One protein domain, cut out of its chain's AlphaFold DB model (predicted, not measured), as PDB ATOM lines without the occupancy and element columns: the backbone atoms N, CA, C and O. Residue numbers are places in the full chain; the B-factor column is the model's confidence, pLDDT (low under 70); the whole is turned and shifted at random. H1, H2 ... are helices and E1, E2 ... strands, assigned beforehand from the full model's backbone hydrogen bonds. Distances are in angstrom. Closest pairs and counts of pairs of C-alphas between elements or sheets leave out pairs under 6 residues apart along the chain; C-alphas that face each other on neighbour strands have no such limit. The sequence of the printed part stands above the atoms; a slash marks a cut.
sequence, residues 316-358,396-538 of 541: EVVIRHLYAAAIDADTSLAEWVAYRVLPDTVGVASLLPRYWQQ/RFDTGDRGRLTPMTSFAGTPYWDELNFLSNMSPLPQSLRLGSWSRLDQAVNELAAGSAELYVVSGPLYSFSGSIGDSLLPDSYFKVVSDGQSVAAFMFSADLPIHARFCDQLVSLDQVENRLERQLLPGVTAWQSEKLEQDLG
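AT A GLANCE: This is residues 316 to 358 and 396 to 538 of the 541 residues of the protein "Tas protein" of Symbiodinium microadriaticum (UniProt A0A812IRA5). A twisted sheet of six strands runs through the domain, with the long helix H3 along one face and the short helix H5 on the other. H6 sits at the sheet's E6 edge, while the unnamed stretches 342 to 358 and 396 to 418 lie on the H3 side, and residues 465 to 472 stick out as a free loop. The printed part has 186 residues, 82 of them, under half, in named elements, in the order E1 E2 E3 H1 H2 H3 E4 E5 E6 H4 H5 H6; the class is mixed. The sheet's order is E1 - E2 - E3 - E4 - E5 - E6, antiparallel throughout. The whole is compact, with a radius of gyration of the C-alphas of 15.6 A, and spans 43 by 37 by 35 A.

HOW THE PARTS SIT: E1 (residues 316 to 319), E2 (323 to 328) and E3 (334 to 341) form one meander, each strand the antiparallel neighbour of the one before; E4 (455 to 462), E5 (477 to 483) and E6 (488 to 494) form another. E1 and E6 are edge strands. Within hydrogen-bond range are N 316 and O 327 between E1 and E2, 2.7 A; N 335 and O 326 between E2 and E3, 2.8 A; N 337 and O 459 between E3 and E4, 2.8 A; N 458 and O 481 between E4 and E5, 2.9 A; and N 478 and O 493 between E5 and E6, 2.8 A. H3 (437 to 450) lies over E4 and E5 at a height over the sheet of 9.7 A and runs along the strands, at 6 degrees to E4 on the local plane. H5 (510 to 517) is on the opposite face, which gives three layers, helices on both faces of a sheet; its height is 8.6 A. It lies over E5 and only just over E6, where 3 of its C-alphas fall, and runs slantwise to the strands, at 41 degrees to E5 on the local plane. H4 (503 to 506) stands at the sheet's level, 3.4 A, and touches residues 437 to 441 of H3, closest at the C-alphas of Ser 437 and Phe 503, 4.6 A. H6 (530 to 536) is on the sheet, with the C-alphas of Val 488 and Ser 530 closest to E6 at 5.3 A. H1 (419 to 423) only grazes the sheet; H2 (431 to 434) is not on it. Every O i to N i+4 pair is within hydrogen-bond range in H3, H5 and H6; H1 has 0 of 1, and 0 of 2 O i to N i+3 pairs; H2 and H4 are too short for an O i to N i+4 pair.

IN THESE COORDINATES: E1 begins at C-alpha 316, (-21.242, -52.006, -28.932). E4 is 22.4 A long, E5 20.4 A, E6 20.3 A, H3 20.2 A and E3 19.3 A. H3 begins at C-alpha 437, (-13.988, -25.505, -18.088), and H6 ends at C-alpha 536, (-3.803, -22.670, -30.928).

THE WHOLE: The two C-alphas farthest apart, those of Ser 452 and Ser 468, are 47.1 A apart. Residues 359 to 395 are not printed, and C-alphas 358 and 396 are 25.9 A apart across the cut. The links E4 to E5 and H5 to H6 are long. Mean pLDDT of the printed part is 72.5; 75 residues are under 70, among them 345 to 358, 396 to 428 and 464 to 474.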
ATOM      1  N   GLU A 316     -20.767 -52.198 -27.552       72.44
ATOM      2  CA  GLU A 316     -21.242 -52.006 -28.932       72.44
ATOM      3  C   GLU A 316     -20.591 -50.772 -29.582       72.44
ATOM      4  O   GLU A 316     -20.378 -49.756 -28.926       72.44
ATOM      5  N   VAL A 317     -20.275 -50.815 -30.883       77.19
ATOM      6  CA  VAL A 317     -19.755 -49.642 -31.615       77.19
ATOM      7  C   VAL A 317     -20.781 -49.164 -32.634       77.19
ATOM      8  O   VAL A 317     -21.044 -49.839 -33.627       77.19
ATOM      9  N   VAL A 318     -21.314 -47.963 -32.424       74.44
ATOM     10  CA  VAL A 318     -22.235 -47.291 -33.344       74.44
ATOM     11  C   VAL A 318     -21.455 -46.341 -34.242       74.44
ATOM     12  O   VAL A 318     -20.729 -45.476 -33.757       74.44
ATOM     13  N   ILE A 319     -21.625 -46.470 -35.559       77.19
ATOM     14  CA  ILE A 319     -21.013 -45.586 -36.558       77.19
ATOM     15  C   ILE A 319     -22.129 -44.852 -37.309       77.19
ATOM     16  O   ILE A 319     -23.009 -45.467 -37.912       77.19
ATOM     17  N   ARG A 320     -22.085 -43.520 -37.286       72.62
ATOM     18  CA  ARG A 320     -22.943 -42.613 -38.061       72.62
ATOM     19  C   ARG A 320     -22.087 -41.737 -38.972       72.62
ATOM     20  O   ARG A 320     -20.860 -41.760 -38.916       72.62
ATOM     21  N   HIS A 321     -22.733 -40.918 -39.802       70.25
ATOM     22  CA  HIS A 321     -22.028 -40.053 -40.750       70.25
ATOM     23  C   HIS A 321     -21.056 -39.068 -40.070       70.25
ATOM     24  O   HIS A 321     -20.000 -38.768 -40.622       70.25
ATOM     25  N   LEU A 322     -21.405 -38.576 -38.876       67.62
ATOM     26  CA  LEU A 322     -20.660 -37.519 -38.179       67.62
ATOM     27  C   LEU A 322     -19.910 -37.985 -36.925       67.62
ATOM     28  O   LEU A 322     -19.120 -37.213 -36.373       67.62
ATOM     29  N   TYR A 323     -20.157 -39.210 -36.458       76.56
ATOM     30  CA  TYR A 323     -19.547 -39.723 -35.237       76.56
ATOM     31  C   TYR A 323     -19.453 -41.248 -35.208       76.56
ATOM     32  O   TYR A 323     -20.234 -41.949 -35.850       76.56
ATOM     33  N   ALA A 324     -18.532 -41.745 -34.389       81.12
ATOM     34  CA  ALA A 324     -18.519 -43.113 -33.894       81.12
ATOM     35  C   ALA A 324     -18.599 -43.089 -32.363       81.12
ATOM     36  O   ALA A 324     -17.996 -42.223 -31.730       81.12
ATOM     37  N   ALA A 325     -19.338 -44.012 -31.764       79.75
ATOM     38  CA  ALA A 325     -19.462 -44.136 -30.317       79.75
ATOM     39  C   ALA A 325     -19.278 -45.594 -29.906       79.75
ATOM     40  O   ALA A 325     -19.856 -46.479 -30.529       79.75
ATOM     41  N   ALA A 326     -18.492 -45.827 -28.860       79.81
ATOM     42  CA  ALA A 326     -18.477 -47.094 -28.144       79.81
ATOM     43  C   ALA A 326     -19.448 -46.995 -26.972       79.81
ATOM     44  O   ALA A 326     -19.372 -46.038 -26.202       79.81
ATOM     45  N   ILE A 327     -20.356 -47.953 -26.856       75.25
ATOM     46  CA  ILE A 327     -21.489 -47.948 -25.939       75.25
ATOM     47  C   ILE A 327     -21.453 -49.238 -25.145       75.25
ATOM     48  O   ILE A 327     -21.396 -50.315 -25.721       75.25
ATOM     49  N   ASP A 328     -21.473 -49.128 -23.828       69.38
ATOM     50  CA  ASP A 328     -21.615 -50.273 -22.947       69.38
ATOM     51  C   ASP A 328     -23.023 -50.869 -23.120       69.38
ATOM     52  O   ASP A 328     -24.027 -50.163 -22.984       69.38
ATOM     53  N   ALA A 329     -23.087 -52.147 -23.487       66.12
ATOM     54  CA  ALA A 329     -24.331 -52.809 -23.879       66.12
ATOM     55  C   ALA A 329     -25.305 -52.974 -22.698       66.12
ATOM     56  O   ALA A 329     -26.519 -52.951 -22.886       66.12
ATOM     57  N   ASP A 330     -24.780 -53.093 -21.476       61.97
ATOM     58  CA  ASP A 330     -25.582 -53.324 -20.274       61.97
ATOM     59  C   ASP A 330     -26.201 -52.021 -19.748       61.97
ATOM     60  O   ASP A 330     -27.329 -51.997 -19.254       61.97
ATOM     61  N   THR A 331     -25.459 -50.916 -19.841       63.88
ATOM     62  CA  THR A 331     -25.848 -49.617 -19.272       63.88
ATOM     63  C   THR A 331     -26.377 -48.630 -20.309       63.88
ATOM     64  O   THR A 331     -26.930 -47.593 -19.934       63.88
ATOM     65  N   SER A 332     -26.199 -48.914 -21.604       65.12
ATOM     66  CA  SER A 332     -26.440 -47.977 -22.712       65.12
ATOM     67  C   SER A 332     -25.647 -46.663 -22.597       65.12
ATOM     68  O   SER A 332     -25.979 -45.663 -23.244       65.12
ATOM     69  N   LEU A 333     -24.596 -46.631 -21.768       69.06
ATOM     70  CA  LEU A 333     -23.741 -45.463 -21.601       69.06
ATOM     71  C   LEU A 333     -22.573 -45.513 -22.583       69.06
ATOM     72  O   LEU A 333     -21.985 -46.566 -22.804       69.06
ATOM     73  N   ALA A 334     -22.182 -44.376 -23.157       73.19
ATOM     74  CA  ALA A 334     -20.998 -44.348 -24.007       73.19
ATOM     75  C   ALA A 334     -19.711 -44.457 -23.167       73.19
ATOM     76  O   ALA A 334     -19.520 -43.749 -22.177       73.19
ATOM     77  N   GLU A 335     -18.793 -45.320 -23.593       77.25
ATOM     78  CA  GLU A 335     -17.414 -45.357 -23.103       77.25
ATOM     79  C   GLU A 335     -16.613 -44.191 -23.696       77.25
ATOM     80  O   GLU A 335     -15.841 -43.519 -23.013       77.25
ATOM     81  N   TRP A 336     -16.815 -43.922 -24.989       82.06
ATOM     82  CA  TRP A 336     -16.226 -42.792 -25.697       82.06
ATOM     83  C   TRP A 336     -17.016 -42.464 -26.963       82.06
ATOM     84  O   TRP A 336     -17.698 -43.306 -27.545       82.06
ATOM     85  N   VAL A 337     -16.883 -41.220 -27.417       82.06
ATOM     86  CA  VAL A 337     -17.427 -40.728 -28.685       82.06
ATOM     87  C   VAL A 337     -16.316 -40.029 -29.455       82.06
ATOM     88  O   VAL A 337     -15.625 -39.166 -28.907       82.06
ATOM     89  N   ALA A 338     -16.166 -40.387 -30.725       85.19
ATOM     90  CA  ALA A 338     -15.267 -39.769 -31.686       85.19
ATOM     91  C   ALA A 338     -16.075 -39.022 -32.751       85.19
ATOM     92  O   ALA A 338     -17.037 -39.562 -33.296       85.19
ATOM     93  N   TYR A 339     -15.698 -37.786 -33.060       81.44
ATOM     94  CA  TYR A 339     -16.419 -36.950 -34.014       81.44
ATOM     95  C   TYR A 339     -15.521 -35.912 -34.686       81.44
ATOM     96  O   TYR A 339     -14.406 -35.633 -34.245       81.44
ATOM     97  N   ARG A 340     -16.033 -35.325 -35.767       81.31
ATOM     98  CA  ARG A 340     -15.336 -34.336 -36.591       81.31
ATOM     99  C   ARG A 340     -16.002 -32.965 -36.474       81.31
ATOM    100  O   ARG A 340     -17.220 -32.870 -36.555       81.31
ATOM    101  N   VAL A 341     -15.211 -31.907 -36.323       79.56
ATOM    102  CA  VAL A 341     -15.661 -30.506 -36.275       79.56
ATOM    103  C   VAL A 341     -15.297 -29.825 -37.590       79.56
ATOM    104  O   VAL A 341     -14.142 -29.868 -38.020       79.56
ATOM    105  N   LEU A 342     -16.289 -29.208 -38.233       77.44
ATOM    106  CA  LEU A 342     -16.144 -28.560 -39.536       77.44
ATOM    107  C   LEU A 342     -15.989 -27.034 -39.411       77.44
ATOM    108  O   LEU A 342     -16.502 -26.446 -38.453       77.44
ATOM    109  N   PRO A 343     -15.365 -26.355 -40.390       75.62
ATOM    110  CA  PRO A 343     -15.225 -24.896 -40.369       75.62
ATOM    111  C   PRO A 343     -16.543 -24.102 -40.354       75.62
ATOM    112  O   PRO A 343     -16.573 -22.971 -39.878       75.62
ATOM    113  N   ASP A 344     -17.636 -24.666 -40.866       70.19
ATOM    114  CA  ASP A 344     -18.960 -24.037 -40.963       70.19
ATOM    115  C   ASP A 344     -19.868 -24.303 -39.747       70.19
ATOM    116  O   ASP A 344     -21.034 -23.902 -39.727       70.19
ATOM    117  N   THR A 345     -19.345 -24.948 -38.701       64.88
ATOM    118  CA  THR A 345     -20.151 -25.358 -37.546       64.88
ATOM    119  C   THR A 345     -20.445 -24.184 -36.585       64.88
ATOM    120  O   THR A 345     -19.532 -23.539 -36.074       64.88
ATOM    121  N   VAL A 346     -21.717 -23.936 -36.226       58.97
ATOM    122  CA  VAL A 346     -22.138 -22.836 -35.315       58.97
ATOM    123  C   VAL A 346     -22.066 -23.192 -33.813       58.97
ATOM    124  O   VAL A 346     -22.900 -23.938 -33.286       58.97
ATOM    125  N   GLY A 347     -21.104 -22.597 -33.093       55.59
ATOM    126  CA  GLY A 347     -20.698 -22.923 -31.709       55.59
ATOM    127  C   GLY A 347     -21.686 -22.656 -30.557       55.59
ATOM    128  O   GLY A 347     -21.258 -22.537 -29.414       55.59
ATOM    129  N   VAL A 348     -22.996 -22.560 -30.809       49.62
ATOM    130  CA  VAL A 348     -24.027 -22.270 -29.779       49.62
ATOM    131  C   VAL A 348     -24.769 -23.544 -29.319       49.62
ATOM    132  O   VAL A 348     -25.529 -23.528 -28.353       49.62
ATOM    133  N   ALA A 349     -24.540 -24.682 -29.982       51.22
ATOM    134  CA  ALA A 349     -25.337 -25.904 -29.815       51.22
ATOM    135  C   ALA A 349     -25.193 -26.612 -28.451       51.22
ATOM    136  O   ALA A 349     -26.129 -27.283 -28.014       51.22
ATOM    137  N   SER A 350     -24.061 -26.464 -27.755       50.59
ATOM    138  CA  SER A 350     -23.842 -27.044 -26.415       50.59
ATOM    139  C   SER A 350     -24.796 -26.469 -25.357       50.59
ATOM    140  O   SER A 350     -25.100 -27.126 -24.355       50.59
ATOM    141  N   LEU A 351     -25.321 -25.268 -25.617       51.81
ATOM    142  CA  LEU A 351     -26.230 -24.527 -24.746       51.81
ATOM    143  C   LEU A 351     -27.712 -24.797 -25.051       51.81
ATOM    144  O   LEU A 351     -28.575 -24.422 -24.259       51.81
ATOM    145  N   LEU A 352     -28.028 -25.457 -26.172       52.56
ATOM    146  CA  LEU A 352     -29.408 -25.744 -26.558       52.56
ATOM    147  C   LEU A 352     -29.992 -26.928 -25.754       52.56
ATOM    148  O   LEU A 352     -29.267 -27.843 -25.332       52.56
ATOM    149  N   PRO A 353     -31.311 -26.926 -25.484       52.09
ATOM    150  CA  PRO A 353     -31.992 -28.084 -24.920       52.09
ATOM    151  C   PRO A 353     -32.014 -29.236 -25.935       52.09
ATOM    152  O   PRO A 353     -32.203 -29.018 -27.127       52.09
ATOM    153  N   ARG A 354     -31.835 -30.461 -25.435       55.97
ATOM    154  CA  ARG A 354     -31.928 -31.714 -26.198       55.97
ATOM    155  C   ARG A 354     -32.972 -32.625 -25.561       55.97
ATOM    156  O   ARG A 354     -33.255 -32.467 -24.362       55.97
ATOM    157  N   TYR A 355     -33.534 -33.517 -26.369       54.00
ATOM    158  CA  TYR A 355     -34.562 -34.478 -25.978       54.00
ATOM    159  C   TYR A 355     -33.984 -35.890 -25.963       54.00
ATOM    160  O   TYR A 355     -33.116 -36.208 -26.773       54.00
ATOM    161  N   TRP A 356     -34.494 -36.718 -25.054       53.28
ATOM    162  CA  TRP A 356     -34.215 -38.148 -25.057       53.28
ATOM    163  C   TRP A 356     -34.868 -38.801 -26.276       53.28
ATOM    164  O   TRP A 356     -36.033 -38.535 -26.576       53.28
ATOM    165  N   GLN A 357     -34.108 -39.641 -26.974       57.78
ATOM    166  CA  GLN A 357     -34.528 -40.363 -28.172       57.78
ATOM    167  C   GLN A 357     -33.841 -41.736 -28.196       57.78
ATOM    168  O   GLN A 357     -32.630 -41.823 -27.991       57.78
ATOM    169  N   GLN A 358     -34.613 -42.798 -28.419       58.38
ATOM    170  CA  GLN A 358     -34.119 -44.176 -28.473       58.38
ATOM    171  C   GLN A 358     -33.275 -44.402 -29.735       58.38
ATOM    172  O   GLN A 358     -33.769 -44.129 -30.823       58.38
ATOM    173  N   ARG A 396     -34.808 -20.456 -17.363       34.50
ATOM    174  CA  ARG A 396     -34.384 -21.301 -16.239       34.50
ATOM    175  C   ARG A 396     -34.517 -22.753 -16.677       34.50
ATOM    176  O   ARG A 396     -35.624 -23.247 -16.854       34.50
ATOM    177  N   PHE A 397     -33.383 -23.415 -16.856       35.94
ATOM    178  CA  PHE A 397     -33.335 -24.854 -17.065       35.94
ATOM    179  C   PHE A 397     -33.382 -25.535 -15.699       35.94
ATOM    180  O   PHE A 397     -32.499 -25.297 -14.876       35.94
ATOM    181  N   ASP A 398     -34.407 -26.347 -15.451       37.47
ATOM    182  CA  ASP A 398     -34.395 -27.272 -14.320       37.47
ATOM    183  C   ASP A 398     -33.399 -28.401 -14.636       37.47
ATOM    184  O   ASP A 398     -33.426 -28.987 -15.724       37.47
ATOM    185  N   THR A 399     -32.422 -28.592 -13.749       39.34
ATOM    186  CA  THR A 399     -31.163 -29.311 -14.011       39.34
ATOM    187  C   THR A 399     -31.096 -30.712 -13.414       39.34
ATOM    188  O   THR A 399     -30.018 -31.304 -13.453       39.34
ATOM    189  N   GLY A 400     -32.202 -31.252 -12.905       42.03
ATOM    190  CA  GLY A 400     -32.271 -32.661 -12.518       42.03
ATOM    191  C   GLY A 400     -32.145 -33.565 -13.748       42.03
ATOM    192  O   GLY A 400     -33.045 -33.607 -14.578       42.03
ATOM    193  N   ASP A 401     -31.002 -34.234 -13.880       44.09
ATOM    194  CA  ASP A 401     -30.838 -35.501 -14.609       44.09
ATOM    195  C   ASP A 401     -31.019 -35.508 -16.133       44.09
ATOM    196  O   ASP A 401     -31.612 -36.412 -16.719       44.09
ATOM    197  N   ARG A 402     -30.399 -34.552 -16.833       50.12
ATOM    198  CA  ARG A 402     -30.114 -34.751 -18.265       50.12
ATOM    199  C   ARG A 402     -28.722 -35.348 -18.447       50.12
ATOM    200  O   ARG A 402     -27.732 -34.617 -18.364       50.12
ATOM    201  N   GLY A 403     -28.679 -36.652 -18.735       44.62
ATOM    202  CA  GLY A 403     -27.563 -37.293 -19.428       44.62
ATOM    203  C   GLY A 403     -27.136 -36.414 -20.605       44.62
ATOM    204  O   GLY A 403     -27.980 -35.958 -21.370       44.62
ATOM    205  N   ARG A 404     -25.861 -36.043 -20.663       52.25
ATOM    206  CA  ARG A 404     -25.183 -35.386 -21.783       52.25
ATOM    207  C   ARG A 404     -23.723 -35.835 -21.769       52.25
ATOM    208  O   ARG A 404     -22.918 -35.168 -21.127       52.25
ATOM    209  N   LEU A 405     -23.359 -36.932 -22.441       47.66
ATOM    210  CA  LEU A 405     -21.955 -37.379 -22.406       47.66
ATOM    211  C   LEU A 405     -21.061 -36.368 -23.123       47.66
ATOM    212  O   LEU A 405     -19.907 -36.163 -22.765       47.66
ATOM    213  N   THR A 406     -21.624 -35.670 -24.106       51.81
ATOM    214  CA  THR A 406     -20.900 -34.690 -24.896       51.81
ATOM    215  C   THR A 406     -21.813 -33.510 -25.240       51.81
ATOM    216  O   THR A 406     -22.676 -33.590 -26.115       51.81
ATOM    217  N   PRO A 407     -21.631 -32.316 -24.654       53.66
ATOM    218  CA  PRO A 407     -21.681 -31.159 -25.519       53.66
ATOM    219  C   PRO A 407     -20.494 -31.331 -26.468       53.66
ATOM    220  O   PRO A 407     -19.335 -31.150 -26.095       53.66
ATOM    221  N   MET A 408     -20.790 -31.809 -27.672       57.38
ATOM    222  CA  MET A 408     -19.882 -31.634 -28.788       57.38
ATOM    223  C   MET A 408     -19.659 -30.139 -28.970       57.38
ATOM    224  O   MET A 408     -20.553 -29.308 -28.749       57.38
ATOM    225  N   THR A 409     -18.490 -29.813 -29.479       49.53
ATOM    226  CA  THR A 409     -18.288 -28.607 -30.250       49.53
ATOM    227  C   THR A 409     -19.188 -28.621 -31.474       49.53
ATOM    228  O   THR A 409     -18.792 -29.105 -32.524       49.53
ATOM    229  N   SER A 410     -20.377 -28.023 -31.314       53.66
ATOM    230  CA  SER A 410     -21.167 -27.428 -32.400       53.66
ATOM    231  C   SER A 410     -21.922 -28.400 -33.320       53.66
ATOM    232  O   SER A 410     -21.500 -29.531 -33.439       53.66
ATOM    233  N   PHE A 411     -23.067 -27.950 -33.881       52.56
ATOM    234  CA  PHE A 411     -23.819 -28.444 -35.077       52.56
ATOM    235  C   PHE A 411     -25.231 -27.811 -35.206       52.56
ATOM    236  O   PHE A 411     -26.091 -28.297 -35.944       52.56
ATOM    237  N   ALA A 412     -25.529 -26.714 -34.501       44.56
ATOM    238  CA  ALA A 412     -26.802 -26.026 -34.708       44.56
ATOM    239  C   ALA A 412     -26.863 -25.503 -36.155       44.56
ATOM    240  O   ALA A 412     -25.974 -24.769 -36.579       44.56
ATOM    241  N   GLY A 413     -27.902 -25.886 -36.903       46.16
ATOM    242  CA  GLY A 413     -28.116 -25.442 -38.285       46.16
ATOM    243  C   GLY A 413     -27.585 -26.370 -39.385       46.16
ATOM    244  O   GLY A 413     -27.691 -26.002 -40.553       46.16
ATOM    245  N   THR A 414     -27.066 -27.559 -39.061       54.81
ATOM    246  CA  THR A 414     -26.790 -28.598 -40.071       54.81
ATOM    247  C   THR A 414     -28.048 -29.445 -40.337       54.81
ATOM    248  O   THR A 414     -28.916 -29.544 -39.465       54.81
ATOM    249  N   PRO A 415     -28.177 -30.091 -41.513       57.44
ATOM    250  CA  PRO A 415     -29.293 -31.003 -41.795       57.44
ATOM    251  C   PRO A 415     -29.290 -32.277 -40.929       57.44
ATOM    252  O   PRO A 415     -30.220 -33.067 -41.020       57.44
ATOM    253  N   TYR A 416     -28.277 -32.467 -40.080       61.03
ATOM    254  CA  TYR A 416     -28.063 -33.670 -39.273       61.03
ATOM    255  C   TYR A 416     -28.508 -33.502 -37.812       61.03
ATOM    256  O   TYR A 416     -28.128 -34.293 -36.956       61.03
ATOM    257  N   TRP A 417     -29.295 -32.463 -37.505       62.44
ATOM    258  CA  TRP A 417     -29.726 -32.131 -36.140       62.44
ATOM    259  C   TRP A 417     -30.380 -33.302 -35.386       62.44
ATOM    260  O   TRP A 417     -30.129 -33.472 -34.194       62.44
ATOM    261  N   ASP A 418     -31.161 -34.134 -36.075       62.34
ATOM    262  CA  ASP A 418     -31.854 -35.271 -35.458       62.34
ATOM    263  C   ASP A 418     -30.890 -36.404 -35.066       62.34
ATOM    264  O   ASP A 418     -31.007 -36.951 -33.972       62.34
ATOM    265  N   GLU A 419     -29.866 -36.689 -35.883       62.16
ATOM    266  CA  GLU A 419     -28.829 -37.686 -35.557       62.16
ATOM    267  C   GLU A 419     -28.035 -37.305 -34.291       62.16
ATOM    268  O   GLU A 419     -27.494 -38.156 -33.587       62.16
ATOM    269  N   LEU A 420     -28.000 -36.014 -33.952       60.28
ATOM    270  CA  LEU A 420     -27.271 -35.484 -32.799       60.28
ATOM    271  C   LEU A 420     -28.040 -35.573 -31.479       60.28
ATOM    272  O   LEU A 420     -27.428 -35.441 -30.413       60.28
ATOM    273  N   ASN A 421     -29.359 -35.779 -31.519       59.31
ATOM    274  CA  ASN A 421     -30.147 -36.026 -30.310       59.31
ATOM    275  C   ASN A 421     -29.880 -37.425 -29.733       59.31
ATOM    276  O   ASN A 421     -29.932 -37.582 -28.514       59.31
ATOM    277  N   PHE A 422     -29.518 -38.417 -30.555       61.47
ATOM    278  CA  PHE A 422     -29.130 -39.746 -30.058       61.47
ATOM    279  C   PHE A 422     -27.869 -39.671 -29.185       61.47
ATOM    280  O   PHE A 422     -27.836 -40.199 -28.077       61.47
ATOM    281  N   LEU A 423     -26.869 -38.897 -29.620       58.56
ATOM    282  CA  LEU A 423     -25.611 -38.689 -28.892       58.56
ATOM    283  C   LEU A 423     -25.761 -38.053 -27.507       58.56
ATOM    284  O   LEU A 423     -24.910 -38.249 -26.638       58.56
ATOM    285  N   SER A 424     -26.808 -37.255 -27.279       54.81
ATOM    286  CA  SER A 424     -26.993 -36.630 -25.967       54.81
ATOM    287  C   SER A 424     -27.378 -37.605 -24.867       54.81
ATOM    288  O   SER A 424     -27.264 -37.242 -23.705       54.81
ATOM    289  N   ASN A 425     -27.754 -38.832 -25.204       56.59
ATOM    290  CA  ASN A 425     -28.424 -39.743 -24.282       56.59
ATOM    291  C   ASN A 425     -27.460 -40.675 -23.525       56.59
ATOM    292  O   ASN A 425     -27.904 -41.564 -22.817       56.59
ATOM    293  N   MET A 426     -26.140 -40.471 -23.643       59.88
ATOM    294  CA  MET A 426     -25.170 -41.548 -23.385       59.88
ATOM    295  C   MET A 426     -24.351 -41.444 -22.061       59.88
ATOM    296  O   MET A 426     -23.615 -42.362 -21.738       59.88
ATOM    297  N   SER A 427     -24.416 -40.358 -21.268       59.59
ATOM    298  CA  SER A 427     -23.880 -40.257 -19.870       59.59
ATOM    299  C   SER A 427     -24.174 -38.913 -19.236       59.59
ATOM    300  O   SER A 427     -24.154 -37.915 -19.933       59.59
ATOM    301  N   PRO A 428     -24.328 -38.805 -17.914       63.94
ATOM    302  CA  PRO A 428     -24.400 -37.513 -17.232       63.94
ATOM    303  C   PRO A 428     -23.065 -36.745 -17.274       63.94
ATOM    304  O   PRO A 428     -22.021 -37.313 -16.993       63.94
ATOM    305  N   LEU A 429     -23.099 -35.434 -17.569       71.62
ATOM    306  CA  LEU A 429     -21.974 -34.507 -17.344       71.62
ATOM    307  C   LEU A 429     -22.356 -33.496 -16.242       71.62
ATOM    308  O   LEU A 429     -23.381 -32.804 -16.378       71.62
ATOM    309  N   PRO A 430     -21.547 -33.350 -15.172       76.69
ATOM    310  CA  PRO A 430     -21.812 -32.427 -14.074       76.69
ATOM    311  C   PRO A 430     -22.091 -30.999 -14.544       76.69
ATOM    312  O   PRO A 430     -21.465 -30.483 -15.472       76.69
ATOM    313  N   GLN A 431     -23.036 -30.324 -13.882       73.81
ATOM    314  CA  GLN A 431     -23.414 -28.947 -14.227       73.81
ATOM    315  C   GLN A 431     -22.224 -27.975 -14.157       73.81
ATOM    316  O   GLN A 431     -22.126 -27.067 -14.982       73.81
ATOM    317  N   SER A 432     -21.312 -28.178 -13.203       77.75
ATOM    318  CA  SER A 432     -20.095 -27.378 -13.040       77.75
ATOM    319  C   SER A 432     -19.180 -27.452 -14.262       77.75
ATOM    320  O   SER A 432     -18.690 -26.416 -14.708       77.75
ATOM    321  N   LEU A 433     -19.008 -28.641 -14.845       79.81
ATOM    322  CA  LEU A 433     -18.264 -28.832 -16.091       79.81
ATOM    323  C   LEU A 433     -19.026 -28.238 -17.277       79.81
ATOM    324  O   LEU A 433     -18.453 -27.458 -18.041       79.81
ATOM    325  N   ARG A 434     -20.333 -28.519 -17.379       74.62
ATOM    326  CA  ARG A 434     -21.208 -28.019 -18.458       74.62
ATOM    327  C   ARG A 434     -21.194 -26.501 -18.605       74.62
ATOM    328  O   ARG A 434     -21.305 -26.012 -19.718       74.62
ATOM    329  N   LEU A 435     -21.099 -25.767 -17.501       74.19
ATOM    330  CA  LEU A 435     -21.082 -24.300 -17.498       74.19
ATOM    331  C   LEU A 435     -19.671 -23.718 -17.308       74.19
ATOM    332  O   LEU A 435     -19.508 -22.499 -17.253       74.19
ATOM    333  N   GLY A 436     -18.665 -24.579 -17.155       82.94
ATOM    334  CA  GLY A 436     -17.317 -24.212 -16.741       82.94
ATOM    335  C   GLY A 436     -16.259 -24.568 -17.774       82.94
ATOM    336  O   GLY A 436     -16.366 -24.235 -18.954       82.94
ATOM    337  N   SER A 437     -15.192 -25.212 -17.306       88.69
ATOM    338  CA  SER A 437     -13.988 -25.505 -18.088       88.69
ATOM    339  C   SER A 437     -14.274 -26.299 -19.367       88.69
ATOM    340  O   SER A 437     -13.764 -25.926 -20.421       88.69
ATOM    341  N   TRP A 438     -15.138 -27.317 -19.319       85.94
ATOM    342  CA  TRP A 438     -15.485 -28.123 -20.493       85.94
ATOM    343  C   TRP A 438     -16.105 -27.276 -21.612       85.94
ATOM    344  O   TRP A 438     -15.638 -27.311 -22.746       85.94
ATOM    345  N   SER A 439     -17.102 -26.444 -21.286       79.31
ATOM    346  CA  SER A 439     -17.740 -25.561 -22.275       79.31
ATOM    347  C   SER A 439     -16.786 -24.509 -22.842       79.31
ATOM    348  O   SER A 439     -16.973 -24.071 -23.975       79.31
ATOM    349  N   ARG A 440     -15.782 -24.074 -22.073       85.62
ATOM    350  CA  ARG A 440     -14.765 -23.129 -22.562       85.62
ATOM    351  C   ARG A 440     -13.789 -23.798 -23.528       85.62
ATOM    352  O   ARG A 440     -13.425 -23.174 -24.519       85.62
ATOM    353  N   LEU A 441     -13.410 -25.055 -23.276       89.50
ATOM    354  CA  LEU A 441     -12.639 -25.846 -24.239       89.50
ATOM    355  C   LEU A 441     -13.439 -26.047 -25.532       89.50
ATOM    356  O   LEU A 441     -12.891 -25.897 -26.620       89.50
ATOM    357  N   ASP A 442     -14.744 -26.306 -25.425       83.44
ATOM    358  CA  ASP A 442     -15.608 -26.395 -26.603       83.44
ATOM    359  C   ASP A 442     -15.633 -25.090 -27.409       83.44
ATOM    360  O   ASP A 442     -15.578 -25.091 -28.637       83.44
ATOM    361  N   GLN A 443     -15.686 -23.943 -26.741       81.00
ATOM    362  CA  GLN A 443     -15.601 -22.668 -27.441       81.00
ATOM    363  C   GLN A 443     -14.263 -22.523 -28.190       81.00
ATOM    364  O   GLN A 443     -14.276 -22.183 -29.371       81.00
ATOM    365  N   ALA A 444     -13.140 -22.854 -27.548       87.75
ATOM    366  CA  ALA A 444     -11.813 -22.775 -28.163       87.75
ATOM    367  C   ALA A 444     -11.671 -23.689 -29.394       87.75
ATOM    368  O   ALA A 444     -11.169 -23.263 -30.430       87.75
ATOM    369  N   VAL A 445     -12.171 -24.927 -29.319       87.69
ATOM    370  CA  VAL A 445     -12.163 -25.872 -30.451       87.69
ATOM    371  C   VAL A 445     -13.003 -25.344 -31.623       87.69
ATOM    372  O   VAL A 445     -12.582 -25.451 -32.773       87.69
ATOM    373  N   ASN A 446     -14.164 -24.730 -31.359       80.56
ATOM    374  CA  ASN A 446     -14.995 -24.131 -32.410       80.56
ATOM    375  C   ASN A 446     -14.336 -22.913 -33.065       80.56
ATOM    376  O   ASN A 446     -14.370 -22.778 -34.286       80.56
ATOM    377  N   GLU A 447     -13.751 -22.026 -32.260       83.62
ATOM    378  CA  GLU A 447     -13.036 -20.846 -32.754       83.62
ATOM    379  C   GLU A 447     -11.842 -21.251 -33.628       83.62
ATOM    380  O   GLU A 447     -11.638 -20.670 -34.695       83.62
ATOM    381  N   LEU A 448     -11.116 -22.303 -33.232       87.06
ATOM    382  CA  LEU A 448     -10.021 -22.861 -34.018       87.06
ATOM    383  C   LEU A 448     -10.510 -23.470 -35.343       87.06
ATOM    384  O   LEU A 448      -9.942 -23.181 -36.397       87.06
ATOM    385  N   ALA A 449     -11.589 -24.261 -35.320       84.50
ATOM    386  CA  ALA A 449     -12.142 -24.877 -36.528       84.50
ATOM    387  C   ALA A 449     -12.646 -23.835 -37.547       84.50
ATOM    388  O   ALA A 449     -12.371 -23.943 -38.746       84.50
ATOM    389  N   ALA A 450     -13.301 -22.768 -37.069       80.06
ATOM    390  CA  ALA A 450     -13.772 -21.655 -37.901       80.06
ATOM    391  C   ALA A 450     -12.634 -20.946 -38.667       80.06
ATOM    392  O   ALA A 450     -12.867 -20.342 -39.715       80.06
ATOM    393  N   GLY A 451     -11.391 -21.057 -38.186       75.94
ATOM    394  CA  GLY A 451     -10.180 -20.562 -38.843       75.94
ATOM    395  C   GLY A 451      -9.746 -21.328 -40.102       75.94
ATOM    396  O   GLY A 451      -8.745 -20.945 -40.706       75.94
ATOM    397  N   SER A 452     -10.509 -22.334 -40.556       64.94
ATOM    398  CA  SER A 452     -10.216 -23.286 -41.657       64.94
ATOM    399  C   SER A 452      -9.464 -24.557 -41.240       64.94
ATOM    400  O   SER A 452      -8.782 -25.162 -42.069       64.94
ATOM    401  N   ALA A 453      -9.596 -24.984 -39.982       67.00
ATOM    402  CA  ALA A 453      -9.075 -26.265 -39.514       67.00
ATOM    403  C   ALA A 453     -10.210 -27.295 -39.402       67.00
ATOM    404  O   ALA A 453     -11.232 -27.044 -38.770       67.00
ATOM    405  N   GLU A 454     -10.029 -28.469 -40.005       83.44
ATOM    406  CA  GLU A 454     -10.830 -29.641 -39.655       83.44
ATOM    407  C   GLU A 454     -10.225 -30.254 -38.392       83.44
ATOM    408  O   GLU A 454      -9.027 -30.537 -38.359       83.44
ATOM    409  N   LEU A 455     -11.041 -30.425 -37.352       87.38
ATOM    410  CA  LEU A 455     -10.597 -31.005 -36.087       87.38
ATOM    411  C   LEU A 455     -11.315 -32.323 -35.826       87.38
ATOM    412  O   LEU A 455     -12.499 -32.480 -36.119       87.38
ATOM    413  N   TYR A 456     -10.601 -33.250 -35.214       87.88
ATOM    414  CA  TYR A 456     -11.099 -34.532 -34.749       87.88
ATOM    415  C   TYR A 456     -11.083 -34.524 -33.229       87.88
ATOM    416  O   TYR A 456     -10.100 -34.106 -32.614       87.88
ATOM    417  N   VAL A 457     -12.170 -34.971 -32.614       88.25
ATOM    418  CA  VAL A 457     -12.305 -34.989 -31.162       88.25
ATOM    419  C   VAL A 457     -12.713 -36.378 -30.711       88.25
ATOM    420  O   VAL A 457     -13.630 -36.964 -31.278       88.25
ATOM    421  N   VAL A 458     -12.051 -36.879 -29.672       89.00
ATOM    422  CA  VAL A 458     -12.453 -38.081 -28.937       89.00
ATOM    423  C   VAL A 458     -12.688 -37.688 -27.485       89.00
ATOM    424  O   VAL A 458     -11.846 -37.033 -26.874       89.00
ATOM    425  N   SER A 459     -13.832 -38.047 -26.915       88.00
ATOM    426  CA  SER A 459     -14.171 -37.685 -25.534       88.00
ATOM    427  C   SER A 459     -15.025 -38.743 -24.859       88.00
ATOM    428  O   SER A 459     -15.823 -39.397 -25.529       88.00
ATOM    429  N   GLY A 460     -14.914 -38.857 -23.539       84.50
ATOM    430  CA  GLY A 460     -15.696 -39.819 -22.769       84.50
ATOM    431  C   GLY A 460     -15.535 -39.696 -21.254       84.50
ATOM    432  O   GLY A 460     -14.723 -38.892 -20.779       84.50
ATOM    433  N   PRO A 461     -16.339 -40.447 -20.486       82.81
ATOM    434  CA  PRO A 461     -16.196 -40.581 -19.044       82.81
ATOM    435  C   PRO A 461     -14.973 -41.429 -18.673       82.81
ATOM    436  O   PRO A 461     -14.485 -42.241 -19.454       82.81
ATOM    437  N   LEU A 462     -14.496 -41.252 -17.446       83.56
ATOM    438  CA  LEU A 462     -13.507 -42.093 -16.788       83.56
ATOM    439  C   LEU A 462     -14.068 -42.517 -15.429       83.56
ATOM    440  O   LEU A 462     -14.544 -41.689 -14.646       83.56
ATOM    441  N   TYR A 463     -13.988 -43.811 -15.146       77.56
ATOM    442  CA  TYR A 463     -14.476 -44.404 -13.905       77.56
ATOM    443  C   TYR A 463     -13.296 -44.810 -13.011       77.56
ATOM    444  O   TYR A 463     -12.222 -45.173 -13.504       77.56
ATOM    445  N   SER A 464     -13.472 -44.743 -11.689       68.56
ATOM    446  CA  SER A 464     -12.553 -45.364 -10.727       68.56
ATOM    447  C   SER A 464     -13.013 -46.787 -10.471       68.56
ATOM    448  O   SER A 464     -14.155 -47.029 -10.087       68.56
ATOM    449  N   PHE A 465     -12.115 -47.750 -10.648       54.97
ATOM    450  CA  PHE A 465     -12.416 -49.140 -10.344       54.97
ATOM    451  C   PHE A 465     -12.377 -49.356  -8.822       54.97
ATOM    452  O   PHE A 465     -11.322 -49.615  -8.243       54.97
ATOM    453  N   SER A 466     -13.520 -49.219  -8.147       41.53
ATOM    454  CA  SER A 466     -13.658 -49.630  -6.744       41.53
ATOM    455  C   SER A 466     -15.089 -50.058  -6.392       41.53
ATOM    456  O   SER A 466     -15.797 -49.333  -5.700       41.53
ATOM    457  N   GLY A 467     -15.519 -51.244  -6.834       40.66
ATOM    458  CA  GLY A 467     -16.759 -51.871  -6.349       40.66
ATOM    459  C   GLY A 467     -17.437 -52.818  -7.342       40.66
ATOM    460  O   GLY A 467     -17.145 -52.786  -8.532       40.66
ATOM    461  N   SER A 468     -18.323 -53.680  -6.835       35.84
ATOM    462  CA  SER A 468     -19.190 -54.552  -7.639       35.84
ATOM    463  C   SER A 468     -20.180 -53.740  -8.478       35.84
ATOM    464  O   SER A 468     -20.757 -52.776  -7.977       35.84
ATOM    465  N   ILE A 469     -20.402 -54.184  -9.716       40.66
ATOM    466  CA  ILE A 469     -21.372 -53.644 -10.678       40.66
ATOM    467  C   ILE A 469     -22.764 -53.649 -10.021       40.66
ATOM    468  O   ILE A 469     -23.322 -54.717  -9.771       40.66
ATOM    469  N   GLY A 470     -23.281 -52.471  -9.657       39.75
ATOM    470  CA  GLY A 470     -24.593 -52.338  -9.012       39.75
ATOM    471  C   GLY A 470     -24.857 -51.021  -8.271       39.75
ATOM    472  O   GLY A 470     -26.016 -50.638  -8.154       39.75
ATOM    473  N   ASP A 471     -23.826 -50.296  -7.822       37.81
ATOM    474  CA  ASP A 471     -23.984 -48.955  -7.230       37.81
ATOM    475  C   ASP A 471     -23.712 -47.861  -8.280       37.81
ATOM    476  O   ASP A 471     -22.848 -48.019  -9.139       37.81
ATOM    477  N   SER A 472     -24.473 -46.760  -8.225       47.78
ATOM    478  CA  SER A 472     -24.538 -45.678  -9.227       47.78
ATOM    479  C   SER A 472     -23.196 -45.351  -9.913       47.78
ATOM    480  O   SER A 472     -22.319 -44.732  -9.304       47.78
ATOM    481  N   LEU A 473     -23.076 -45.716 -11.196       57.38
ATOM    482  CA  LEU A 473     -21.931 -45.472 -12.085       57.38
ATOM    483  C   LEU A 473     -21.825 -43.987 -12.471       57.38
ATOM    484  O   LEU A 473     -22.060 -43.599 -13.614       57.38
ATOM    485  N   LEU A 474     -21.504 -43.118 -11.515       67.06
ATOM    486  CA  LEU A 474     -21.135 -41.739 -11.829       67.06
ATOM    487  C   LEU A 474     -19.634 -41.682 -12.158       67.06
ATOM    488  O   LEU A 474     -18.827 -42.109 -11.330       67.06
ATOM    489  N   PRO A 475     -19.238 -41.148 -13.329       76.12
ATOM    490  CA  PRO A 475     -17.828 -40.967 -13.661       76.12
ATOM    491  C   PRO A 475     -17.136 -40.051 -12.651       76.12
ATOM    492  O   PRO A 475     -17.689 -39.015 -12.265       76.12
ATOM    493  N   ASP A 476     -15.907 -40.395 -12.262       85.12
ATOM    494  CA  ASP A 476     -15.087 -39.542 -11.390       85.12
ATOM    495  C   ASP A 476     -14.384 -38.425 -12.164       85.12
ATOM    496  O   ASP A 476     -14.036 -37.381 -11.611       85.12
ATOM    497  N   SER A 477     -14.194 -38.634 -13.463       88.69
ATOM    498  CA  SER A 477     -13.537 -37.703 -14.356       88.69
ATOM    499  C   SER A 477     -14.010 -37.909 -15.792       88.69
ATOM    500  O   SER A 477     -14.735 -38.846 -16.110       88.69
ATOM    501  N   TYR A 478     -13.641 -36.975 -16.659       89.56
ATOM    502  CA  TYR A 478     -14.002 -36.954 -18.071       89.56
ATOM    503  C   TYR A 478     -12.778 -36.545 -18.871       89.56
ATOM    504  O   TYR A 478     -12.001 -35.705 -18.417       89.56
ATOM    505  N   PHE A 479     -12.618 -37.083 -20.072       91.69
ATOM    506  CA  PHE A 479     -11.511 -36.728 -20.949       91.69
ATOM    507  C   PHE A 479     -11.994 -36.102 -22.256       91.69
ATOM    508  O   PHE A 479     -13.094 -36.379 -22.741       91.69
ATOM    509  N   LYS A 480     -11.137 -35.271 -22.851       91.56
ATOM    510  CA  LYS A 480     -11.304 -34.768 -24.215       91.56
ATOM    511  C   LYS A 480      -9.944 -34.689 -24.895       91.56
ATOM    512  O   LYS A 480      -9.027 -34.057 -24.380       91.56
ATOM    513  N   VAL A 481      -9.827 -35.337 -26.043       92.19
ATOM    514  CA  VAL A 481      -8.649 -35.355 -26.907       92.19
ATOM    515  C   VAL A 481      -9.019 -34.650 -28.202       92.19
ATOM    516  O   VAL A 481      -9.996 -35.024 -28.844       92.19
ATOM    517  N   VAL A 482      -8.257 -33.627 -28.575       91.50
ATOM    518  CA  VAL A 482      -8.446 -32.837 -29.798       91.50
ATOM    519  C   VAL A 482      -7.257 -33.075 -30.718       91.50
ATOM    520  O   VAL A 482      -6.118 -33.058 -30.255       91.50
ATOM    521  N   SER A 483      -7.508 -33.264 -32.012       90.00
ATOM    522  CA  SER A 483      -6.479 -33.414 -33.037       90.00
ATOM    523  C   SER A 483      -6.806 -32.625 -34.300       90.00
ATOM    524  O   SER A 483      -7.958 -32.557 -34.712       90.00
ATOM    525  N   ASP A 484      -5.784 -32.074 -34.949       87.56
ATOM    526  CA  ASP A 484      -5.852 -31.460 -36.285       87.56
ATOM    527  C   ASP A 484      -5.329 -32.409 -37.392       87.56
ATOM    528  O   ASP A 484      -5.052 -31.994 -38.517       87.56
ATOM    529  N   GLY A 485      -5.135 -33.693 -37.063       83.69
ATOM    530  CA  GLY A 485      -4.530 -34.703 -37.937       83.69
ATOM    531  C   GLY A 485      -2.994 -34.711 -37.942       83.69
ATOM    532  O   GLY A 485      -2.400 -35.643 -38.483       83.69
ATOM    533  N   GLN A 486      -2.342 -33.718 -37.329       82.12
ATOM    534  CA  GLN A 486      -0.882 -33.634 -37.180       82.12
ATOM    535  C   GLN A 486      -0.431 -33.497 -35.725       82.12
ATOM    536  O   GLN A 486       0.731 -33.706 -35.417       82.12
ATOM    537  N   SER A 487      -1.297 -33.067 -34.823       86.19
ATOM    538  CA  SER A 487      -1.001 -32.786 -33.422       86.19
ATOM    539  C   SER A 487      -2.170 -33.219 -32.550       86.19
ATOM    540  O   SER A 487      -3.278 -33.442 -33.043       86.19
ATOM    541  N   VAL A 488      -1.909 -33.386 -31.251       89.50
ATOM    542  CA  VAL A 488      -2.904 -33.827 -30.268       89.50
ATOM    543  C   VAL A 488      -2.773 -32.999 -28.993       89.50
ATOM    544  O   VAL A 488      -1.665 -32.801 -28.500       89.50
ATOM    545  N   ALA A 489      -3.903 -32.553 -28.447       91.94
ATOM    546  CA  ALA A 489      -4.009 -31.963 -27.118       91.94
ATOM    547  C   ALA A 489      -5.030 -32.766 -26.301       91.94
ATOM    548  O   ALA A 489      -6.158 -32.976 -26.752       91.94
ATOM    549  N   ALA A 490      -4.633 -33.231 -25.116       92.94
ATOM    550  CA  ALA A 490      -5.468 -34.053 -24.247       92.94
ATOM    551  C   ALA A 490      -5.764 -33.330 -22.928       92.94
ATOM    552  O   ALA A 490      -4.908 -32.661 -22.348       92.94
ATOM    553  N   PHE A 491      -6.998 -33.480 -22.456       94.19
ATOM    554  CA  PHE A 491      -7.510 -32.840 -21.252       94.19
ATOM    555  C   PHE A 491      -8.235 -33.869 -20.388       94.19
ATOM    556  O   PHE A 491      -8.953 -34.718 -20.920       94.19
ATOM    557  N   MET A 492      -8.095 -33.760 -19.066       93.50
ATOM    558  CA  MET A 492      -8.814 -34.591 -18.098       93.50
ATOM    559  C   MET A 492      -9.423 -33.718 -17.001       93.50
ATOM    560  O   MET A 492      -8.725 -32.978 -16.316       93.50
ATOM    561  N   PHE A 493     -10.737 -33.810 -16.834       92.31
ATOM    562  CA  PHE A 493     -11.536 -32.972 -15.951       92.31
ATOM    563  C   PHE A 493     -12.109 -33.812 -14.815       92.31
ATOM    564  O   PHE A 493     -12.828 -34.771 -15.077       92.31
ATOM    565  N   SER A 494     -11.845 -33.438 -13.564       92.38
ATOM    566  CA  SER A 494     -12.520 -34.053 -12.414       92.38
ATOM    567  C   SER A 494     -14.021 -33.735 -12.424       92.38
ATOM    568  O   SER A 494     -14.414 -32.622 -12.784       92.38
ATOM    569  N   ALA A 495     -14.871 -34.675 -12.011       85.69
ATOM    570  CA  ALA A 495     -16.322 -34.481 -11.956       85.69
ATOM    571  C   ALA A 495     -16.743 -33.354 -10.988       85.69
ATOM    572  O   ALA A 495     -17.745 -32.673 -11.216       85.69
ATOM    573  N   ASP A 496     -15.955 -33.116  -9.939       87.75
ATOM    574  CA  ASP A 496     -16.155 -32.066  -8.934       87.75
ATOM    575  C   ASP A 496     -15.448 -30.738  -9.274       87.75
ATOM    576  O   ASP A 496     -15.441 -29.806  -8.464       87.75
ATOM    577  N   LEU A 497     -14.872 -30.619 -10.477       89.38
ATOM    578  CA  LEU A 497     -14.093 -29.448 -10.862       89.38
ATOM    579  C   LEU A 497     -14.951 -28.162 -10.798       89.38
ATOM    580  O   LEU A 497     -16.041 -28.111 -11.384       89.38
ATOM    581  N   PRO A 498     -14.481 -27.088 -10.129       86.25
ATOM    582  CA  PRO A 498     -15.253 -25.859  -9.989       86.25
ATOM    583  C   PRO A 498     -15.529 -25.163 -11.326       86.25
ATOM    584  O   PRO A 498     -14.659 -25.067 -12.187       86.25
ATOM    585  N   ILE A 499     -16.705 -24.538 -11.449       84.00
ATOM    586  CA  ILE A 499     -17.147 -23.818 -12.663       84.00
ATOM    587  C   ILE A 499     -16.154 -22.748 -13.166       84.00
ATOM    588  O   ILE A 499     -16.096 -22.443 -14.354       84.00
ATOM    589  N   HIS A 500     -15.363 -22.155 -12.270       86.62
ATOM    590  CA  HIS A 500     -14.411 -21.096 -12.606       86.62
ATOM    591  C   HIS A 500     -13.031 -21.616 -13.032       86.62
ATOM    592  O   HIS A 500     -12.225 -20.812 -13.502       86.62
ATOM    593  N   ALA A 501     -12.767 -22.922 -12.909       91.25
ATOM    594  CA  ALA A 501     -11.500 -23.527 -13.298       91.25
ATOM    595  C   ALA A 501     -11.171 -23.258 -14.777       91.25
ATOM    596  O   ALA A 501     -12.055 -23.198 -15.642       91.25
ATOM    597  N   ARG A 502      -9.884 -23.074 -15.081       93.44
ATOM    598  CA  ARG A 502      -9.417 -22.914 -16.462       93.44
ATOM    599  C   ARG A 502      -9.217 -24.294 -17.072       93.44
ATOM    600  O   ARG A 502      -8.588 -25.149 -16.460       93.44
ATOM    601  N   PHE A 503      -9.710 -24.501 -18.291       93.62
ATOM    602  CA  PHE A 503      -9.530 -25.779 -18.986       93.62
ATOM    603  C   PHE A 503      -8.063 -26.061 -19.326       93.62
ATOM    604  O   PHE A 503      -7.643 -27.207 -19.306       93.62
ATOM    605  N   CYS A 504      -7.261 -25.020 -19.544       94.62
ATOM    606  CA  CYS A 504      -5.829 -25.154 -19.797       94.62
ATOM    607  C   CYS A 504      -5.028 -25.677 -18.604       94.62
ATOM    608  O   CYS A 504      -3.976 -26.273 -18.796       94.62
ATOM    609  N   ASP A 505      -5.546 -25.524 -17.382       95.19
ATOM    610  CA  ASP A 505      -4.928 -26.117 -16.193       95.19
ATOM    611  C   ASP A 505      -5.243 -27.628 -16.088       95.19
ATOM    612  O   ASP A 505      -4.791 -28.283 -15.156       95.19
ATOM    613  N   GLN A 506      -6.048 -28.174 -17.013       95.75
ATOM    614  CA  GLN A 506      -6.488 -29.577 -17.065       95.75
ATOM    615  C   GLN A 506      -5.775 -30.382 -18.167       95.75
ATOM    616  O   GLN A 506      -6.215 -31.479 -18.517       95.75
ATOM    617  N   LEU A 507      -4.710 -29.823 -18.749       94.12
ATOM    618  CA  LEU A 507      -3.888 -30.491 -19.756       94.12
ATOM    619  C   LEU A 507      -3.192 -31.725 -19.167       94.12
ATOM    620  O   LEU A 507      -2.606 -31.667 -18.085       94.12
ATOM    621  N   VAL A 508      -3.227 -32.822 -19.915       92.50
ATOM    622  CA  VAL A 508      -2.568 -34.096 -19.596       92.50
ATOM    623  C   VAL A 508      -1.917 -34.668 -20.854       92.50
ATOM    624  O   VAL A 508      -2.200 -34.222 -21.966       92.50
ATOM    625  N   SER A 509      -1.041 -35.663 -20.710       90.06
ATOM    626  CA  SER A 509      -0.562 -36.407 -21.877       90.06
ATOM    627  C   SER A 509      -1.638 -37.362 -22.405       90.06
ATOM    628  O   SER A 509      -2.497 -37.829 -21.653       90.06
ATOM    629  N   LEU A 510      -1.567 -37.694 -23.698       88.75
ATOM    630  CA  LEU A 510      -2.422 -38.728 -24.289       88.75
ATOM    631  C   LEU A 510      -2.254 -40.064 -23.550       88.75
ATOM    632  O   LEU A 510      -3.250 -40.667 -23.168       88.75
ATOM    633  N   ASP A 511      -1.013 -40.450 -23.235       88.50
ATOM    634  CA  ASP A 511      -0.715 -41.664 -22.469       88.50
ATOM    635  C   ASP A 511      -1.433 -41.692 -21.113       88.50
ATOM    636  O   ASP A 511      -1.846 -42.750 -20.655       88.50
ATOM    637  N   GLN A 512      -1.594 -40.552 -20.431       89.44
ATOM    638  CA  GLN A 512      -2.323 -40.514 -19.159       89.44
ATOM    639  C   GLN A 512      -3.811 -40.831 -19.343       89.44
ATOM    640  O   GLN A 512      -4.389 -41.509 -18.494       89.44
ATOM    641  N   VAL A 513      -4.415 -40.375 -20.443       89.19
ATOM    642  CA  VAL A 513      -5.805 -40.697 -20.795       89.19
ATOM    643  C   VAL A 513      -5.925 -42.166 -21.204       89.19
ATOM    644  O   VAL A 513      -6.743 -42.888 -20.645       89.19
ATOM    645  N   GLU A 514      -5.073 -42.636 -22.116       88.00
ATOM    646  CA  GLU A 514      -5.097 -44.018 -22.616       88.00
ATOM    647  C   GLU A 514      -4.811 -45.048 -21.512       88.00
ATOM    648  O   GLU A 514      -5.466 -46.086 -21.452       88.00
ATOM    649  N   ASN A 515      -3.911 -44.739 -20.569       86.88
ATOM    650  CA  ASN A 515      -3.668 -45.587 -19.397       86.88
ATOM    651  C   ASN A 515      -4.881 -45.652 -18.460       86.88
ATOM    652  O   ASN A 515      -5.127 -46.699 -17.871       86.88
ATOM    653  N   ARG A 516      -5.642 -44.557 -18.304       85.56
ATOM    654  CA  ARG A 516      -6.890 -44.563 -17.517       85.56
ATOM    655  C   ARG A 516      -8.004 -45.352 -18.201       85.56
ATOM    656  O   ARG A 516      -8.851 -45.892 -17.501       85.56
ATOM    657  N   LEU A 517      -8.007 -45.393 -19.531       80.81
ATOM    658  CA  LEU A 517      -8.967 -46.149 -20.339       80.81
ATOM    659  C   LEU A 517      -8.572 -47.615 -20.539       80.81
ATOM    660  O   LEU A 517      -9.371 -48.384 -21.065       80.81
ATOM    661  N   GLU A 518      -7.333 -47.979 -20.193       82.94
ATOM    662  CA  GLU A 518      -6.715 -49.268 -20.527       82.94
ATOM    663  C   GLU A 518      -6.802 -49.602 -22.034       82.94
ATOM    664  O   GLU A 518      -6.833 -50.766 -22.437       82.94
ATOM    665  N   ARG A 519      -6.858 -48.572 -22.893       79.75
ATOM    666  CA  ARG A 519      -7.062 -48.690 -24.346       79.75
ATOM    667  C   ARG A 519      -6.365 -47.556 -25.094       79.75
ATOM    668  O   ARG A 519      -6.341 -46.419 -24.632       79.75
ATOM    669  N   GLN A 520      -5.855 -47.860 -26.289       83.19
ATOM    670  CA  GLN A 520      -5.332 -46.846 -27.209       83.19
ATOM    671  C   GLN A 520      -6.477 -46.191 -27.981       83.19
ATOM    672  O   GLN A 520      -7.271 -46.883 -28.619       83.19
ATOM    673  N   LEU A 521      -6.536 -44.862 -27.955       80.00
ATOM    674  CA  LEU A 521      -7.506 -44.069 -28.706       80.00
ATOM    675  C   LEU A 521      -7.003 -43.767 -30.120       80.00
ATOM    676  O   LEU A 521      -7.795 -43.715 -31.057       80.00
ATOM    677  N   LEU A 522      -5.691 -43.566 -30.281       77.31
ATOM    678  CA  LEU A 522      -5.069 -43.185 -31.554       77.31
ATOM    679  C   LEU A 522      -3.904 -44.133 -31.902       77.31
ATOM    680  O   LEU A 522      -2.731 -43.758 -31.796       77.31
ATOM    681  N   PRO A 523      -4.188 -45.379 -32.327       68.19
ATOM    682  CA  PRO A 523      -3.151 -46.365 -32.614       68.19
ATOM    683  C   PRO A 523      -2.216 -45.890 -33.738       68.19
ATOM    684  O   PRO A 523      -2.654 -45.456 -34.802       68.19
ATOM    685  N   GLY A 524      -0.903 -45.991 -33.507       63.22
ATOM    686  CA  GLY A 524       0.131 -45.543 -34.453       63.22
ATOM    687  C   GLY A 524       0.583 -44.090 -34.273       63.22
ATOM    688  O   GLY A 524       1.515 -43.657 -34.951       63.22
ATOM    689  N   VAL A 525      -0.012 -43.355 -33.332       64.81
ATOM    690  CA  VAL A 525       0.442 -42.025 -32.922       64.81
ATOM    691  C   VAL A 525       1.433 -42.166 -31.763       64.81
ATOM    692  O   VAL A 525       1.039 -42.357 -30.624       64.81
ATOM    693  N   THR A 526       2.737 -42.107 -32.049       54.25
ATOM    694  CA  THR A 526       3.791 -42.372 -31.043       54.25
ATOM    695  C   THR A 526       4.474 -41.129 -30.472       54.25
ATOM    696  O   THR A 526       5.199 -41.254 -29.491       54.25
ATOM    697  N   ALA A 527       4.244 -39.945 -31.047       52.56
ATOM    698  CA  ALA A 527       4.539 -38.630 -30.462       52.56
ATOM    699  C   ALA A 527       4.170 -37.528 -31.470       52.56
ATOM    700  O   ALA A 527       4.734 -37.496 -32.563       52.56
ATOM    701  N   TRP A 528       3.306 -36.584 -31.094       56.91
ATOM    702  CA  TRP A 528       3.173 -35.309 -31.810       56.91
ATOM    703  C   TRP A 528       3.287 -34.127 -30.850       56.91
ATOM    704  O   TRP A 528       3.022 -34.246 -29.655       56.91
ATOM    705  N   GLN A 529       3.729 -32.994 -31.396       60.53
ATOM    706  CA  GLN A 529       3.999 -31.739 -30.694       60.53
ATOM    707  C   GLN A 529       2.700 -31.131 -30.151       60.53
ATOM    708  O   GLN A 529       2.067 -30.308 -30.809       60.53
ATOM    709  N   SER A 530       2.314 -31.521 -28.936       69.06
ATOM    710  CA  SER A 530       1.109 -31.007 -28.279       69.06
ATOM    711  C   SER A 530       1.157 -29.488 -28.084       69.06
ATOM    712  O   SER A 530       0.130 -28.824 -28.154       69.06
ATOM    713  N   GLU A 531       2.356 -28.909 -27.951       80.81
ATOM    714  CA  GLU A 531       2.538 -27.491 -27.624       80.81
ATOM    715  C   GLU A 531       1.910 -26.528 -28.633       80.81
ATOM    716  O   GLU A 531       1.360 -25.511 -28.221       80.81
ATOM    717  N   LYS A 532       1.973 -26.831 -29.937       84.69
ATOM    718  CA  LYS A 532       1.394 -25.953 -30.962       84.69
ATOM    719  C   LYS A 532      -0.131 -25.962 -30.879       84.69
ATOM    720  O   LYS A 532      -0.737 -24.903 -30.799       84.69
ATOM    721  N   LEU A 533      -0.740 -27.145 -30.837       89.00
ATOM    722  CA  LEU A 533      -2.194 -27.257 -30.744       89.00
ATOM    723  C   LEU A 533      -2.716 -26.720 -29.400       89.00
ATOM    724  O   LEU A 533      -3.759 -26.080 -29.353       89.00
ATOM    725  N   GLU A 534      -1.969 -26.902 -28.309       90.94
ATOM    726  CA  GLU A 534      -2.262 -26.273 -27.016       90.94
ATOM    727  C   GLU A 534      -2.232 -24.735 -27.093       90.94
ATOM    728  O   GLU A 534      -3.082 -24.080 -26.488       90.94
ATOM    729  N   GLN A 535      -1.277 -24.145 -27.822       89.50
ATOM    730  CA  GLN A 535      -1.220 -22.697 -28.078       89.50
ATOM    731  C   GLN A 535      -2.391 -22.231 -28.944       89.50
ATOM    732  O   GLN A 535      -3.036 -21.242 -28.603       89.50
ATOM    733  N   ASP A 536      -2.701 -22.969 -30.011       90.06
ATOM    734  CA  ASP A 536      -3.803 -22.670 -30.928       90.06
ATOM    735  C   ASP A 536      -5.172 -22.758 -30.219       90.06
ATOM    736  O   ASP A 536      -6.087 -21.998 -30.532       90.06
ATOM    737  N   LEU A 537      -5.295 -23.613 -29.195       90.75
ATOM    738  CA  LEU A 537      -6.446 -23.679 -28.279       90.75
ATOM    739  C   LEU A 537      -6.419 -22.611 -27.166       90.75
ATOM    740  O   LEU A 537      -7.335 -22.551 -26.345       90.75
ATOM    741  N   GLY A 538      -5.385 -21.767 -27.104       90.62
ATOM    742  CA  GLY A 538      -5.277 -20.644 -26.168       90.62
ATOM    743  C   GLY A 538      -4.704 -20.983 -24.786       90.62
ATOM    744  O   GLY A 538      -4.913 -20.220 -23.838       90.62
TER     745      GLY A 538